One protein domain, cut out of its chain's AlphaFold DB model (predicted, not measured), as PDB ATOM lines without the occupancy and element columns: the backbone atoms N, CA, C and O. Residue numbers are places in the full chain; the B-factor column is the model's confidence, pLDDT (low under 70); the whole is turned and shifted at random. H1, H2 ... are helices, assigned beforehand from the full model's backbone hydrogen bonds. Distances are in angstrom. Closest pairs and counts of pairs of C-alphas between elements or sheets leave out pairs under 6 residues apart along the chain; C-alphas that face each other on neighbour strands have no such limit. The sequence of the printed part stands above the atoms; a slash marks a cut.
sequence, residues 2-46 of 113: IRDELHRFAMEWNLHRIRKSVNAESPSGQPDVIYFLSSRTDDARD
ATOM      1  N   ILE A   2     -28.179  -2.399 -32.160       86.19
ATOM      2  CA  ILE A   2     -26.869  -1.881 -31.686       86.19
ATOM      3  C   ILE A   2     -26.902  -0.377 -31.370       86.19
ATOM      4  O   ILE A   2     -26.291   0.093 -30.418       86.19
ATOM      5  N   ARG A   3     -27.694   0.380 -32.140       74.75
ATOM      6  CA  ARG A   3     -27.856   1.831 -31.983       74.75
ATOM      7  C   ARG A   3     -28.421   2.215 -30.617       74.75
ATOM      8  O   ARG A   3     -27.901   3.119 -29.980       74.75
ATOM      9  N   ASP A   4     -29.462   1.519 -30.171       83.38
ATOM     10  CA  ASP A   4     -30.145   1.846 -28.913       83.38
ATOM     11  C   ASP A   4     -29.269   1.497 -27.697       83.38
ATOM     12  O   ASP A   4     -29.274   2.202 -26.692       83.38
ATOM     13  N   GLU A   5     -28.449   0.450 -27.817       87.62
ATOM     14  CA  GLU A   5     -27.487   0.047 -26.793       87.62
ATOM     15  C   GLU A   5     -26.312   1.031 -26.693       87.62
ATOM     16  O   GLU A   5     -25.968   1.459 -25.590       87.62
ATOM     17  N   LEU A   6     -25.765   1.465 -27.834       83.38
ATOM     18  CA  LEU A   6     -24.757   2.530 -27.898       83.38
ATOM     19  C   LEU A   6     -25.298   3.855 -27.358       83.38
ATOM     20  O   LEU A   6     -24.596   4.552 -26.628       83.38
ATOM     21  N   HIS A   7     -26.550   4.187 -27.675       82.56
ATOM     22  CA  HIS A   7     -27.189   5.397 -27.171       82.56
ATOM     23  C   HIS A   7     -27.345   5.353 -25.648       82.56
ATOM     24  O   HIS A   7     -26.988   6.312 -24.966       82.56
ATOM     25  N   ARG A   8     -27.790   4.219 -25.096       85.56
ATOM     26  CA  ARG A   8     -27.862   4.017 -23.643       85.56
ATOM     27  C   ARG A   8     -26.486   4.126 -22.984       85.56
ATOM     28  O   ARG A   8     -26.363   4.799 -21.967       85.56
ATOM     29  N   PHE A   9     -25.459   3.511 -23.572       82.62
ATOM     30  CA  PHE A   9     -24.095   3.586 -23.050       82.62
ATOM     31  C   PHE A   9     -23.566   5.022 -23.048       82.62
ATOM     32  O   PHE A   9     -23.001   5.464 -22.051       82.62
ATOM     33  N   ALA A  10     -23.801   5.775 -24.125       78.31
ATOM     34  CA  ALA A  10     -23.447   7.187 -24.193       78.31
ATOM     35  C   ALA A  10     -24.165   7.991 -23.097       78.31
ATOM     36  O   ALA A  10     -23.523   8.742 -22.369       78.31
ATOM     37  N   MET A  11     -25.472   7.784 -22.902       79.81
ATOM     38  CA  MET A  11     -26.226   8.451 -21.835       79.81
ATOM     39  C   MET A  11     -25.673   8.144 -20.438       79.81
ATOM     40  O   MET A  11     -25.500   9.064 -19.640       79.81
ATOM     41  N   GLU A  12     -25.379   6.879 -20.136       82.19
ATOM     42  CA  GLU A  12     -24.798   6.474 -18.850       82.19
ATOM     43  C   GLU A  12     -23.408   7.077 -18.657       82.19
ATOM     44  O   GLU A  12     -23.154   7.713 -17.634       82.19
ATOM     45  N   TRP A  13     -22.544   6.974 -19.670       77.19
ATOM     46  CA  TRP A  13     -21.220   7.593 -19.690       77.19
ATOM     47  C   TRP A  13     -21.296   9.091 -19.393       77.19
ATOM     48  O   TRP A  13     -20.560   9.607 -18.550       77.19
ATOM     49  N   ASN A  14     -22.261   9.776 -19.999       77.44
ATOM     50  CA  ASN A  14     -22.475  11.198 -19.802       77.44
ATOM     51  C   ASN A  14     -23.000  11.560 -18.420       77.44
ATOM     52  O   ASN A  14     -22.827  12.696 -18.014       77.44
ATOM     53  N   LEU A  15     -23.592  10.663 -17.639       77.94
ATOM     54  CA  LEU A  15     -23.961  10.988 -16.254       77.94
ATOM     55  C   LEU A  15     -22.743  11.016 -15.319       77.94
ATOM     56  O   LEU A  15     -22.788  11.629 -14.246       77.94
ATOM     57  N   HIS A  16     -21.635  10.388 -15.711       74.88
ATOM     58  CA  HIS A  16     -20.433  10.339 -14.896       74.88
ATOM     59  C   HIS A  16     -19.646  11.643 -14.990       74.88
ATOM     60  O   HIS A  16     -18.970  11.929 -15.974       74.88
ATOM     61  N   ARG A  17     -19.659  12.431 -13.911       66.44
ATOM     62  CA  ARG A  17     -18.758  13.581 -13.793       66.44
ATOM     63  C   ARG A  17     -17.324  13.084 -13.618       66.44
ATOM     64  O   ARG A  17     -17.000  12.490 -12.584       66.44
ATOM     65  N   ILE A  18     -16.460  13.367 -14.587       72.06
ATOM     66  CA  ILE A  18     -15.027  13.092 -14.484       72.06
ATOM     67  C   ILE A  18     -14.497  13.928 -13.313       72.06
ATOM     68  O   ILE A  18     -14.627  15.157 -13.289       72.06
ATOM     69  N   ARG A  19     -13.992  13.254 -12.269       64.12
ATOM     70  CA  ARG A  19     -13.459  13.926 -11.072       64.12
ATOM     71  C   ARG A  19     -12.299  14.836 -11.470       64.12
ATOM     72  O   ARG A  19     -11.564  14.525 -12.399       64.12
ATOM     73  N   LYS A  20     -12.090  15.915 -10.704       58.12
ATOM     74  CA  LYS A  20     -10.859  16.705 -10.811       58.12
ATOM     75  C   LYS A  20      -9.677  15.770 -10.575       58.12
ATOM     76  O   LYS A  20      -9.546  15.197  -9.493       58.12
ATOM     77  N   SER A  21      -8.891  15.561 -11.621       62.50
ATOM     78  CA  SER A  21      -7.652  14.810 -11.530       62.50
ATOM     79  C   SER A  21      -6.608  15.665 -10.800       62.50
ATOM     80  O   SER A  21      -6.749  16.885 -10.717       62.50
ATOM     81  N   VAL A  22      -5.557  15.041 -10.262       63.03
ATOM     82  CA  VAL A  22      -4.413  15.777  -9.686       63.03
ATOM     83  C   VAL A  22      -3.671  16.573 -10.771       63.03
ATOM     84  O   VAL A  22      -3.037  17.581 -10.473       63.03
ATOM     85  N   ASN A  23      -3.788  16.155 -12.034       62.69
ATOM     86  CA  ASN A  23      -3.313  16.916 -13.175       62.69
ATOM     87  C   ASN A  23      -4.299  18.056 -13.489       62.69
ATOM     88  O   ASN A  23      -5.439  17.809 -13.895       62.69
ATOM     89  N   ALA A  24      -3.843  19.295 -13.298       60.75
ATOM     90  CA  ALA A  24      -4.609  20.503 -13.591       60.75
ATOM     91  C   ALA A  24      -4.954  20.639 -15.085       60.75
ATOM     92  O   ALA A  24      -5.954  21.261 -15.416       60.75
ATOM     93  N   GLU A  25      -4.182  20.003 -15.972       62.25
ATOM     94  CA  GLU A  25      -4.431  20.014 -17.420       62.25
ATOM     95  C   GLU A  25      -5.502  19.003 -17.860       62.25
ATOM     96  O   GLU A  25      -5.853  18.937 -19.035       62.25
ATOM     97  N   SER A  26      -6.029  18.181 -16.944       62.44
ATOM     98  CA  SER A  26      -7.106  17.246 -17.283       62.44
ATOM     99  C   SER A  26      -8.470  17.936 -17.186       62.44
ATOM    100  O   SER A  26      -8.835  18.393 -16.096       62.44
ATOM    101  N   PRO A  27      -9.261  17.969 -18.274       63.22
ATOM    102  CA  PRO A  27     -10.555  18.631 -18.272       63.22
ATOM    103  C   PRO A  27     -11.497  17.935 -17.287       63.22
ATOM    104  O   PRO A  27     -11.765  16.736 -17.372       63.22
ATOM    105  N   SER A  28     -11.989  18.696 -16.313       66.38
ATOM    106  CA  SER A  28     -12.973  18.216 -15.344       66.38
ATOM    107  C   SER A  28     -14.375  18.578 -15.810       66.38
ATOM    108  O   SER A  28     -14.617  19.730 -16.165       66.38
ATOM    109  N   GLY A  29     -15.317  17.641 -15.756       71.62
ATOM    110  CA  GLY A  29     -16.668  17.910 -16.233       71.62
ATOM    111  C   GLY A  29     -17.412  16.663 -16.677       71.62
ATOM    112  O   GLY A  29     -17.030  15.537 -16.361       71.62
ATOM    113  N   GLN A  30     -18.517  16.891 -17.372       74.94
ATOM    114  CA  GLN A  30     -19.316  15.850 -17.999       74.94
ATOM    115  C   GLN A  30     -18.702  15.495 -19.365       74.94
ATOM    116  O   GLN A  30     -18.363  16.429 -20.088       74.94
ATOM    117  N   PRO A  31     -18.564  14.213 -19.746       75.44
ATOM    118  CA  PRO A  31     -17.927  13.822 -21.005       75.44
ATOM    119  C   PRO A  31     -18.519  14.501 -22.245       75.44
ATOM    120  O   PRO A  31     -17.764  15.074 -23.020       75.44
ATOM    121  N   ASP A  32     -19.847  14.547 -22.378       74.31
ATOM    122  CA  ASP A  32     -20.521  15.284 -23.458       74.31
ATOM    123  C   ASP A  32     -20.153  16.765 -23.490       74.31
ATOM    124  O   ASP A  32     -19.894  17.326 -24.549       74.31
ATOM    125  N   VAL A  33     -20.107  17.417 -22.329       69.56
ATOM    126  CA  VAL A  33     -19.739  18.835 -22.250       69.56
ATOM    127  C   VAL A  33     -18.271  19.018 -22.633       69.56
ATOM    128  O   VAL A  33     -17.944  19.972 -23.326       69.56
ATOM    129  N   ILE A  34     -17.392  18.094 -22.244       70.69
ATOM    130  CA  ILE A  34     -15.977  18.118 -22.634       70.69
ATOM    131  C   ILE A  34     -15.824  17.890 -24.142       70.69
ATOM    132  O   ILE A  34     -14.990  18.540 -24.757       70.69
ATOM    133  N   TYR A  35     -16.611  17.000 -24.746       69.56
ATOM    134  CA  TYR A  35     -16.506  16.665 -26.167       69.56
ATOM    135  C   TYR A  35     -17.135  17.733 -27.072       69.56
ATOM    136  O   TYR A  35     -16.498  18.206 -28.010       69.56
ATOM    137  N   PHE A  36     -18.371  18.146 -26.782       72.25
ATOM    138  CA  PHE A  36     -19.131  19.072 -27.628       72.25
ATOM    139  C   PHE A  36     -18.894  20.548 -27.297       72.25
ATOM    140  O   PHE A  36     -19.117  21.408 -28.145       72.25
ATOM    141  N   LEU A  37     -18.482  20.859 -26.067       68.81
ATOM    142  CA  LEU A  37     -18.329  22.226 -25.560       68.81
ATOM    143  C   LEU A  37     -16.948  22.432 -24.920       68.81
ATOM    144  O   LEU A  37     -16.821  23.195 -23.962       68.81
ATOM    145  N   SER A  38     -15.914  21.769 -25.450       60.97
ATOM    146  CA  SER A  38     -14.519  21.877 -24.988       60.97
ATOM    147  C   SER A  38     -14.058  23.333 -24.839       60.97
ATOM    148  O   SER A  38     -13.449  23.693 -23.831       60.97
ATOM    149  N   SER A  39     -14.452  24.195 -25.781       59.06
ATOM    150  CA  SER A  39     -14.169  25.639 -25.811       59.06
ATOM    151  C   SER A  39     -14.809  26.452 -24.678       59.06
ATOM    152  O   SER A  39     -14.494  27.626 -24.505       59.06
ATOM    153  N   ARG A  40     -15.724  25.852 -23.910       56.25
ATOM    154  CA  ARG A  40     -16.495  26.485 -22.830       56.25
ATOM    155  C   ARG A  40     -15.931  26.193 -21.437       56.25
ATOM    156  O   ARG A  40     -16.509  26.626 -20.444       56.25
ATOM    157  N   THR A  41     -14.847  25.421 -21.359       60.94
ATOM    158  CA  THR A  41     -14.098  25.223 -20.118       60.94
ATOM    159  C   THR A  41     -13.070  26.347 -19.994       60.94
ATOM    160  O   THR A  41     -12.216  26.492 -20.860       60.94
ATOM    161  N   ASP A  42     -13.182  27.160 -18.938       57.81
ATOM    162  CA  ASP A  42     -12.482  28.453 -18.766       57.81
ATOM    163  C   ASP A  42     -10.934  28.393 -18.789       57.81
ATOM    164  O   ASP A  42     -10.285  29.431 -18.703       57.81
ATOM    165  N   ASP A  43     -10.336  27.202 -18.911       58.75
ATOM    166  CA  ASP A  43      -8.882  26.983 -18.899       58.75
ATOM    167  C   ASP A  43      -8.393  26.065 -20.045       58.75
ATOM    168  O   ASP A  43      -7.242  25.622 -20.062       58.75
ATOM    169  N   ALA A  44      -9.255  25.740 -21.018       60.53
ATOM    170  CA  ALA A  44      -8.847  24.934 -22.165       60.53
ATOM    171  C   ALA A  44      -8.005  25.766 -23.137       60.53
ATOM    172  O   ALA A  44      -8.486  26.696 -23.782       60.53
ATOM    173  N   ARG A  45      -6.729  25.394 -23.273       60.84
ATOM    174  CA  ARG A  45      -5.895  25.870 -24.378       60.84
ATOM    175  C   ARG A  45      -6.410  25.260 -25.672       60.84
ATOM    176  O   ARG A  45      -6.635  24.053 -25.737       60.84
ATOM    177  N   ASP A  46      -6.557  26.092 -26.694       63.22
ATOM    178  CA  ASP A  46      -6.853  25.613 -28.035       63.22
ATOM    179  C   ASP A  46      -5.637  24.837 -28.567       63.22
ATOM    180  O   ASP A  46      -4.605  25.410 -28.914       63.22
TER     181      ASP A  46
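Overview. This is residues 2 to 46 of the 113 residues of an uncharacterized protein of Paramuricea clavata (UniProt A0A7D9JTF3). One straight helix, H1, sticks out as an arm with its residues 3 to 9, and its other end meets a loose body made of a wide loop, the short helix H2 and a tail. The loop, residues 16 to 30, runs onward from H1 and folds back to H2, and residues 37 to 46 then lead away from H1. The printed part has 45 residues with two named helices, H1 then H2, and no named strand; the class is all helix, though only 19 residues are in named elements. The whole is loose, with a radius of gyration of the C-alphas of 12.3 A, and spans 36 by 21 by 12 A, only just elongated.

Arrangement. Start with H1, residues 3 to 15, and look at its residues 13 to 14, which alone touch H2, residues 31 to 36. The two helices only just touch, with 3 pairs of C-alphas within 8 A; the closest C-alphas are those of Asn 14 and Pro 31, 5.4 A apart. Their lines are only just about perpendicular, at 72 degrees. In both helices every O i to N i+4 pair is within hydrogen-bond range.

Along the chain. Find C-alpha 3 at (-27.856, 1.831, -31.983); from there H1 runs 18.6 A to C-alpha 15 at (-23.961, 10.988, -16.254). H2 begins at C-alpha 31, (-17.927, 13.822, -21.005), and ends at C-alpha 36, (-19.131, 19.072, -27.628).

Size, cuts and confidence. The two C-alphas farthest apart are those of Ile 2 and Ala 24, 36.4 A. The printed part has no cut, and the 15-residue link from H1 to H2 is long. Look at the B-factor column: the model's mean pLDDT over the printed part is 70.3, and it is under 70 at residues 17, 19 to 28, 33, 35 and 37 to 46.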